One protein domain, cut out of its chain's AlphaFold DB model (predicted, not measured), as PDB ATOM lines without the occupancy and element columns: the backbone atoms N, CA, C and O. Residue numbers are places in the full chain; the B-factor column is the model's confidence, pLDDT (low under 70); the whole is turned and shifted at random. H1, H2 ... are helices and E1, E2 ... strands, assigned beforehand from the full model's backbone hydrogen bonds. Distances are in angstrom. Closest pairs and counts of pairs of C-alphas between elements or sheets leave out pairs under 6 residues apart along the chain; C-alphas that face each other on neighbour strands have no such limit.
ATOM      1  N   PRO A  86       8.148 -36.735   6.362       91.88
ATOM      2  CA  PRO A  86       7.314 -36.220   5.280       91.88
ATOM      3  C   PRO A  86       7.808 -36.726   3.922       91.88
ATOM      4  O   PRO A  86       9.021 -36.851   3.701       91.88
ATOM      5  N   ALA A  87       6.881 -36.956   2.989       95.38
ATOM      6  CA  ALA A  87       7.167 -37.404   1.628       95.38
ATOM      7  C   ALA A  87       8.123 -36.450   0.895       95.38
ATOM      8  O   ALA A  87       8.978 -36.908   0.140       95.38
ATOM      9  N   ILE A  88       8.021 -35.143   1.161       93.50
ATOM     10  CA  ILE A  88       8.953 -34.109   0.701       93.50
ATOM     11  C   ILE A  88       9.505 -33.389   1.933       93.50
ATOM     12  O   ILE A  88       8.740 -32.806   2.699       93.50
ATOM     13  N   ALA A  89      10.825 -33.411   2.130       90.81
ATOM     14  CA  ALA A  89      11.460 -32.747   3.267       90.81
ATOM     15  C   ALA A  89      11.246 -31.225   3.234       90.81
ATOM     16  O   ALA A  89      11.582 -30.555   2.258       90.81
ATOM     17  N   GLU A  90      10.734 -30.670   4.330       84.81
ATOM     18  CA  GLU A  90      10.458 -29.228   4.468       84.81
ATOM     19  C   GLU A  90      11.583 -28.479   5.188       84.81
ATOM     20  O   GLU A  90      11.709 -27.261   5.084       84.81
ATOM     21  N   LYS A  91      12.434 -29.222   5.897       84.06
ATOM     22  CA  LYS A  91      13.596 -28.723   6.630       84.06
ATOM     23  C   LYS A  91      14.769 -29.680   6.458       84.06
ATOM     24  O   LYS A  91      14.581 -30.856   6.159       84.06
ATOM     25  N   GLU A  92      15.976 -29.168   6.672       91.19
ATOM     26  CA  GLU A  92      17.150 -30.026   6.805       91.19
ATOM     27  C   GLU A  92      17.040 -30.845   8.098       91.19
ATOM     28  O   GLU A  92      16.768 -30.301   9.170       91.19
ATOM     29  N   GLU A  93      17.249 -32.156   7.999       86.62
ATOM     30  CA  GLU A  93      17.160 -33.067   9.137       86.62
ATOM     31  C   GLU A  93      18.176 -34.212   9.060       86.62
ATOM     32  O   GLU A  93      18.652 -34.603   7.988       86.62
ATOM     33  N   GLN A  94      18.524 -34.752  10.230       91.94
ATOM     34  CA  GLN A  94      19.359 -35.942  10.372       91.94
ATOM     35  C   GLN A  94      18.601 -36.998  11.166       91.94
ATOM     36  O   GLN A  94      18.362 -36.843  12.363       91.94
ATOM     37  N   VAL A  95      18.247 -38.090  10.497       90.69
ATOM     38  CA  VAL A  95      17.521 -39.209  11.094       90.69
ATOM     39  C   VAL A  95      18.527 -40.261  11.547       90.69
ATOM     40  O   VAL A  95      19.294 -40.785  10.738       90.69
ATOM     41  N   ALA A  96      18.551 -40.579  12.840       90.38
ATOM     42  CA  ALA A  96      19.409 -41.639  13.362       90.38
ATOM     43  C   ALA A  96      18.915 -43.015  12.881       90.38
ATOM     44  O   ALA A  96      17.754 -43.365  13.066       90.38
ATOM     45  N   ILE A  97      19.808 -43.815  12.295       91.50
ATOM     46  CA  ILE A  97      19.503 -45.151  11.738       91.50
ATOM     47  C   ILE A  97      20.349 -46.258  12.397       91.50
ATOM     48  O   ILE A  97      20.662 -47.300  11.810       91.50
ATOM     49  N   GLY A  98      20.784 -46.013  13.633       88.88
ATOM     50  CA  GLY A  98      21.595 -46.915  14.451       88.88
ATOM     51  C   GLY A  98      22.880 -46.263  14.958       88.88
ATOM     52  O   GLY A  98      23.135 -45.086  14.714       88.88
ATOM     53  N   ALA A  99      23.700 -47.040  15.669       90.88
ATOM     54  CA  ALA A  99      24.888 -46.549  16.368       90.88
ATOM     55  C   ALA A  99      25.833 -45.752  15.447       90.88
ATOM     56  O   ALA A  99      26.484 -46.317  14.569       90.88
ATOM     57  N   GLY A 100      25.877 -44.429  15.643       90.62
ATOM     58  CA  GLY A 100      26.728 -43.500  14.893       90.62
ATOM     59  C   GLY A 100      26.347 -43.288  13.423       90.62
ATOM     60  O   GLY A 100      27.120 -42.674  12.692       90.62
ATOM     61  N   ARG A 101      25.192 -43.792  12.967       94.44
ATOM     62  CA  ARG A 101      24.748 -43.675  11.571       94.44
ATOM     63  C   ARG A 101      23.551 -42.745  11.462       94.44
ATOM     64  O   ARG A 101      22.581 -42.885  12.206       94.44
ATOM     65  N   PHE A 102      23.598 -41.866  10.467       93.44
ATOM     66  CA  PHE A 102      22.555 -40.885  10.202       93.44
ATOM     67  C   PHE A 102      22.185 -40.888   8.721       93.44
ATOM     68  O   PHE A 102      23.056 -41.000   7.857       93.44
ATOM     69  N   HIS A 103      20.897 -40.742   8.439       92.38
ATOM     70  CA  HIS A 103      20.385 -40.403   7.122       92.38
ATOM     71  C   HIS A 103      20.122 -38.898   7.084       92.38
ATOM     72  O   HIS A 103      19.340 -38.382   7.882       92.38
ATOM     73  N   LYS A 104      20.820 -38.188   6.196       94.25
ATOM     74  CA  LYS A 104      20.681 -36.741   6.041       94.25
ATOM     75  C   LYS A 104      19.666 -36.445   4.943       94.25
ATOM     76  O   LYS A 104      19.793 -37.003   3.858       94.25
ATOM     77  N   ARG A 105      18.726 -35.542   5.222       93.81
ATOM     78  CA  ARG A 105      17.766 -35.019   4.246       93.81
ATOM     79  C   ARG A 105      17.887 -33.506   4.160       93.81
ATOM     80  O   ARG A 105      17.975 -32.828   5.184       93.81
ATOM     81  N   MET A 106      17.913 -32.991   2.940       95.00
ATOM     82  CA  MET A 106      17.851 -31.571   2.615       95.00
ATOM     83  C   MET A 106      16.415 -31.175   2.261       95.00
ATOM     84  O   MET A 106      15.592 -32.016   1.904       95.00
ATOM     85  N   VAL A 107      16.117 -29.876   2.316       90.69
ATOM     86  CA  VAL A 107      14.824 -29.346   1.859       90.69
ATOM     87  C   VAL A 107      14.576 -29.759   0.403       90.69
ATOM     88  O   VAL A 107      15.415 -29.516  -0.462       90.69
ATOM     89  N   GLY A 108      13.417 -30.362   0.142       91.31
ATOM     90  CA  GLY A 108      13.012 -30.880  -1.164       91.31
ATOM     91  C   GLY A 108      13.360 -32.350  -1.417       91.31
ATOM     92  O   GLY A 108      12.872 -32.906  -2.400       91.31
ATOM     93  N   ASP A 109      14.142 -33.002  -0.548       95.62
ATOM     94  CA  ASP A 109      14.455 -34.425  -0.704       95.62
ATOM     95  C   ASP A 109      13.200 -35.289  -0.534       95.62
ATOM     96  O   ASP A 109      12.457 -35.174   0.450       95.62
ATOM     97  N   LEU A 110      12.988 -36.205  -1.480       95.81
ATOM     98  CA  LEU A 110      11.868 -37.142  -1.433       95.81
ATOM     99  C   LEU A 110      12.176 -38.287  -0.469       95.81
ATOM    100  O   LEU A 110      13.313 -38.756  -0.407       95.81
ATOM    101  N   LEU A 111      11.161 -38.755   0.256       94.12
ATOM    102  CA  LEU A 111      11.308 -39.848   1.218       94.12
ATOM    103  C   LEU A 111      11.684 -41.172   0.537       94.12
ATOM    104  O   LEU A 111      12.579 -41.875   0.998       94.12
ATOM    105  N   ASP A 112      11.029 -41.483  -0.583       93.75
ATOM    106  CA  ASP A 112      11.351 -42.634  -1.429       93.75
ATOM    107  C   ASP A 112      11.184 -42.264  -2.917       93.75
ATOM    108  O   ASP A 112      10.121 -42.483  -3.504       93.75
ATOM    109  N   PRO A 113      12.230 -41.708  -3.561       91.81
ATOM    110  CA  PRO A 113      12.179 -41.316  -4.969       91.81
ATOM    111  C   PRO A 113      11.909 -42.474  -5.942       91.81
ATOM    112  O   PRO A 113      11.492 -42.222  -7.074       91.81
ATOM    113  N   GLN A 114      12.199 -43.724  -5.550       92.75
ATOM    114  CA  GLN A 114      11.999 -44.897  -6.411       92.75
ATOM    115  C   GLN A 114      10.533 -45.318  -6.431       92.75
ATOM    116  O   GLN A 114      10.021 -45.717  -7.480       92.75
ATOM    117  N   ARG A 115       9.859 -45.210  -5.285       90.31
ATOM    118  CA  ARG A 115       8.430 -45.488  -5.155       90.31
ATOM    119  C   ARG A 115       7.577 -44.312  -5.632       90.31
ATOM    120  O   ARG A 115       6.626 -44.511  -6.386       90.31
ATOM    121  N   GLU A 116       7.932 -43.095  -5.229       93.00
ATOM    122  CA  GLU A 116       7.147 -41.875  -5.433       93.00
ATOM    123  C   GLU A 116       8.050 -40.729  -5.906       93.00
ATOM    124  O   GLU A 116       8.600 -39.950  -5.132       93.00
ATOM    125  N   SER A 117       8.201 -40.611  -7.227       95.50
ATOM    126  CA  SER A 117       8.903 -39.469  -7.826       95.50
ATOM    127  C   SER A 117       8.182 -38.142  -7.544       95.50
ATOM    128  O   SER A 117       6.969 -38.123  -7.332       95.50
ATOM    129  N   LEU A 118       8.888 -37.013  -7.663       91.88
ATOM    130  CA  LEU A 118       8.299 -35.680  -7.473       91.88
ATOM    131  C   LEU A 118       7.061 -35.461  -8.357       91.88
ATOM    132  O   LEU A 118       6.042 -34.978  -7.882       91.88
ATOM    133  N   ALA A 119       7.102 -35.905  -9.616       90.25
ATOM    134  CA  ALA A 119       5.962 -35.796 -10.526       90.25
ATOM    135  C   ALA A 119       4.739 -36.608 -10.059       90.25
ATOM    136  O   ALA A 119       3.600 -36.204 -10.298       90.25
ATOM    137  N   VAL A 120       4.968 -37.749  -9.399       91.56
ATOM    138  CA  VAL A 120       3.908 -38.568  -8.795       91.56
ATOM    139  C   VAL A 120       3.349 -37.866  -7.564       91.56
ATOM    140  O   VAL A 120       2.134 -37.749  -7.460       91.56
ATOM    141  N   LEU A 121       4.199 -37.329  -6.687       90.94
ATOM    142  CA  LEU A 121       3.765 -36.571  -5.510       90.94
ATOM    143  C   LEU A 121       2.982 -35.309  -5.896       90.94
ATOM    144  O   LEU A 121       1.937 -35.036  -5.312       90.94
ATOM    145  N   ASP A 122       3.404 -34.596  -6.940       84.38
ATOM    146  CA  ASP A 122       2.670 -33.450  -7.486       84.38
ATOM    147  C   ASP A 122       1.327 -33.856  -8.108       84.38
ATOM    148  O   ASP A 122       0.372 -33.076  -8.113       84.38
ATOM    149  N   GLN A 123       1.235 -35.058  -8.683       79.88
ATOM    150  CA  GLN A 123      -0.032 -35.602  -9.173       79.88
ATOM    151  C   GLN A 123      -0.940 -36.007  -8.007       79.88
ATOM    152  O   GLN A 123      -2.100 -35.614  -7.997       79.88
ATOM    153  N   LEU A 124      -0.409 -36.692  -6.992       81.38
ATOM    154  CA  LEU A 124      -1.137 -37.070  -5.780       81.38
ATOM    155  C   LEU A 124      -1.651 -35.841  -5.028       81.38
ATOM    156  O   LEU A 124      -2.810 -35.819  -4.629       81.38
ATOM    157  N   ARG A 125      -0.843 -34.783  -4.906       79.62
ATOM    158  CA  ARG A 125      -1.272 -33.504  -4.323       79.62
ATOM    159  C   ARG A 125      -2.459 -32.904  -5.074       79.62
ATOM    160  O   ARG A 125      -3.384 -32.400  -4.443       79.62
ATOM    161  N   ARG A 126      -2.448 -32.969  -6.410       69.69
ATOM    162  CA  ARG A 126      -3.556 -32.493  -7.255       69.69
ATOM    163  C   ARG A 126      -4.800 -33.376  -7.148       69.69
ATOM    164  O   ARG A 126      -5.903 -32.845  -7.155       69.69
ATOM    165  N   ASP A 127      -4.626 -34.690  -7.031       68.31
ATOM    166  CA  ASP A 127      -5.730 -35.653  -6.995       68.31
ATOM    167  C   ASP A 127      -6.414 -35.721  -5.618       68.31
ATOM    168  O   ASP A 127      -7.634 -35.865  -5.544       68.31
ATOM    169  N   LEU A 128      -5.640 -35.611  -4.531       71.25
ATOM    170  CA  LEU A 128      -6.113 -35.704  -3.142       71.25
ATOM    171  C   LEU A 128      -6.498 -34.345  -2.540       71.25
ATOM    172  O   LEU A 128      -7.302 -34.282  -1.611       71.25
ATOM    173  N   GLY A 129      -5.923 -33.260  -3.063       64.88
ATOM    174  CA  GLY A 129      -6.047 -31.915  -2.511       64.88
ATOM    175  C   GLY A 129      -5.032 -31.629  -1.399       64.88
ATOM    176  O   GLY A 129      -4.534 -32.530  -0.720       64.88
ATOM    177  N   SER A 130      -4.732 -30.340  -1.199       72.19
ATOM    178  CA  SER A 130      -3.708 -29.889  -0.246       72.19
ATOM    179  C   SER A 130      -3.932 -30.375   1.194       72.19
ATOM    180  O   SER A 130      -2.950 -30.798   1.794       72.19
ATOM    181  N   PRO A 131      -5.159 -30.382   1.764       65.69
ATOM    182  CA  PRO A 131      -5.357 -30.808   3.154       65.69
ATOM    183  C   PRO A 131      -5.055 -32.295   3.379       65.69
ATOM    184  O   PRO A 131      -4.351 -32.654   4.318       65.69
ATOM    185  N   VAL A 132      -5.535 -33.165   2.481       76.56
ATOM    186  CA  VAL A 132      -5.312 -34.618   2.575       76.56
ATOM    187  C   VAL A 132      -3.851 -34.954   2.296       76.56
ATOM    188  O   VAL A 132      -3.272 -35.778   2.996       76.56
ATOM    189  N   PHE A 133      -3.233 -34.288   1.315       83.12
ATOM    190  CA  PHE A 133      -1.803 -34.434   1.051       83.12
ATOM    191  C   PHE A 133      -0.956 -33.965   2.245       83.12
ATOM    192  O   PHE A 133      -0.006 -34.647   2.625       83.12
ATOM    193  N   SER A 134      -1.318 -32.840   2.870       79.50
ATOM    194  CA  SER A 134      -0.637 -32.316   4.060       79.50
ATOM    195  C   SER A 134      -0.684 -33.320   5.211       79.50
ATOM    196  O   SER A 134       0.354 -33.675   5.763       79.50
ATOM    197  N   ALA A 135      -1.865 -33.873   5.502       81.88
ATOM    198  CA  ALA A 135      -2.025 -34.878   6.547       81.88
ATOM    199  C   ALA A 135      -1.295 -36.194   6.211       81.88
ATOM    200  O   ALA A 135      -0.394 -36.603   6.936       81.88
ATOM    201  N   GLN A 136      -1.630 -36.841   5.090       87.31
ATOM    202  CA  GLN A 136      -1.195 -38.218   4.811       87.31
ATOM    203  C   GLN A 136       0.230 -38.330   4.267       87.31
ATOM    204  O   GLN A 136       0.880 -39.347   4.487       87.31
ATOM    205  N   TYR A 137       0.726 -37.315   3.551       91.81
ATOM    206  CA  TYR A 137       2.049 -37.357   2.914       91.81
ATOM    207  C   TYR A 137       3.054 -36.452   3.625       91.81
ATOM    208  O   TYR A 137       4.192 -36.870   3.819       91.81
ATOM    209  N   GLN A 138       2.656 -35.255   4.066       89.81
ATOM    210  CA  GLN A 138       3.549 -34.361   4.821       89.81
ATOM    211  C   GLN A 138       3.488 -34.570   6.344       89.81
ATOM    212  O   GLN A 138       4.306 -34.000   7.059       89.81
ATOM    213  N   GLN A 139       2.579 -35.420   6.842       89.75
ATOM    214  CA  GLN A 139       2.376 -35.683   8.277       89.75
ATOM    215  C   GLN A 139       2.050 -34.423   9.097       89.75
ATOM    216  O   GLN A 139       2.318 -34.367  10.302       89.75
ATOM    217  N   ASP A 140       1.463 -33.421   8.447       78.44
ATOM    218  CA  ASP A 140       1.054 -32.153   9.040       78.44
ATOM    219  C   ASP A 140      -0.454 -31.963   8.825       78.44
ATOM    220  O   ASP A 140      -0.885 -31.312   7.861       78.44
ATOM    221  N   PRO A 141      -1.294 -32.635   9.637       74.44
ATOM    222  CA  PRO A 141      -2.729 -32.445   9.576       74.44
ATOM    223  C   PRO A 141      -3.059 -31.052  10.106       74.44
ATOM    224  O   PRO A 141      -2.930 -30.763  11.293       74.44
ATOM    225  N   ILE A 142      -3.505 -30.189   9.203       60.03
ATOM    226  CA  ILE A 142      -3.999 -28.864   9.553       60.03
ATOM    227  C   ILE A 142      -5.394 -29.037  10.159       60.03
ATOM    228  O   ILE A 142      -6.241 -29.718   9.573       60.03
ATOM    229  N   ALA A 143      -5.623 -28.414  11.316       51.88
ATOM    230  CA  ALA A 143      -6.935 -28.290  11.934       51.88
ATOM    231  C   ALA A 143      -7.995 -27.892  10.893       51.88
ATOM    232  O   ALA A 143      -7.740 -26.984  10.094       51.88
ATOM    233  N   PRO A 144      -9.220 -28.442  10.925       49.84
ATOM    234  CA  PRO A 144     -10.356 -27.876  10.202       49.84
ATOM    235  C   PRO A 144     -10.759 -26.467  10.689       49.84
ATOM    236  O   PRO A 144     -11.868 -26.015  10.403       49.84
ATOM    237  N   GLU A 145      -9.903 -25.749  11.423       39.75
ATOM    238  CA  GLU A 145     -10.076 -24.331  11.716       39.75
ATOM    239  C   GLU A 145      -9.812 -23.489  10.461       39.75
ATOM    240  O   GLU A 145      -8.773 -22.860  10.265       39.75
ATOM    241  N   GLY A 146     -10.803 -23.473   9.578       44.78
ATOM    242  CA  GLY A 146     -10.830 -22.607   8.414       44.78
ATOM    243  C   GLY A 146     -11.683 -23.224   7.325       44.78
ATOM    244  O   GLY A 146     -11.426 -24.350   6.914       44.78
TER     245      GLY A 146
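What this domain is: This is residues 86 to 146 of the 345 residues of a protein of Novosphingobium sp. Gsoil 351 (UniProt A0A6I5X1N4). A small hairpin of two strands, E1 and E2, forms one end of a loose, elongated domain, and two short helices, H1 and H2, form the other end, where they make a corner with one residue between them. Between the two ends lie loops: residues 86 to 92 ahead of the hairpin, and residues 106 to 117, which lead from E2 to H1. The printed part has 61 residues with two named strands and two named helices, in the order E1, E2, H1, H2; the sheet is E1 - E2, antiparallel. The class is mixed, helices and strands, with under half of the residues in named elements. The radius of gyration of the C-alphas is 13.4 A, and the C-alphas span 42 by 28 by 16 A.

How they stand to each other: Strand E1, residues 93 to 96, and strand E2, residues 102 to 105, are antiparallel neighbours and form a hairpin, with 156 degrees between their directions. The C-alphas of Ala 96 and Phe 102 face each other at 4.5 A. N 95 and O 103 are within hydrogen-bond range at 2.8 A, and N 105 and O 93 at 2.9 A. Helix H1, residues 118 to 128, is apart from E1. Helix H2, residues 130 to 136, is apart from both strands. H1 and H2 are close but not clearly touching; their closest C-alphas, those of Arg 125 and Phe 133, are 5.5 A apart. Their lines are about perpendicular, at 74 degrees. In H1 and H2 every O i to N i+4 pair is within hydrogen-bond range.

Where its parts are: E1 begins at C-alpha 93, at (17.160, -33.067, 9.137), and measures 9.8 A from first to last C-alpha. E2, residues 102 to 105, measures 9.6 A. H1, the longest helix with 11 residues, begins at C-alpha 118, at (8.299, -35.680, -7.473), and measures 15.0 A. H2, 7 residues, measures 10.1 A and ends at C-alpha 136, at (-1.195, -38.218, 4.811).

The domain as a whole: The two C-alphas farthest apart, those of Ala 99 and Gly 146, are 43.7 A apart, and the first and last printed C-alphas, of Pro 86 and Gly 146, are 22.9 A apart. The printed part has no cut. The link from E2 to H1, with 12 residues, is long; the links from E1 to E2 and from H1 to H2 are tight. The mean pLDDT of the printed part is 84.0, and the model's confidence is low, under 70, at residues 126 to 127, 129, 131 and 142 to 146.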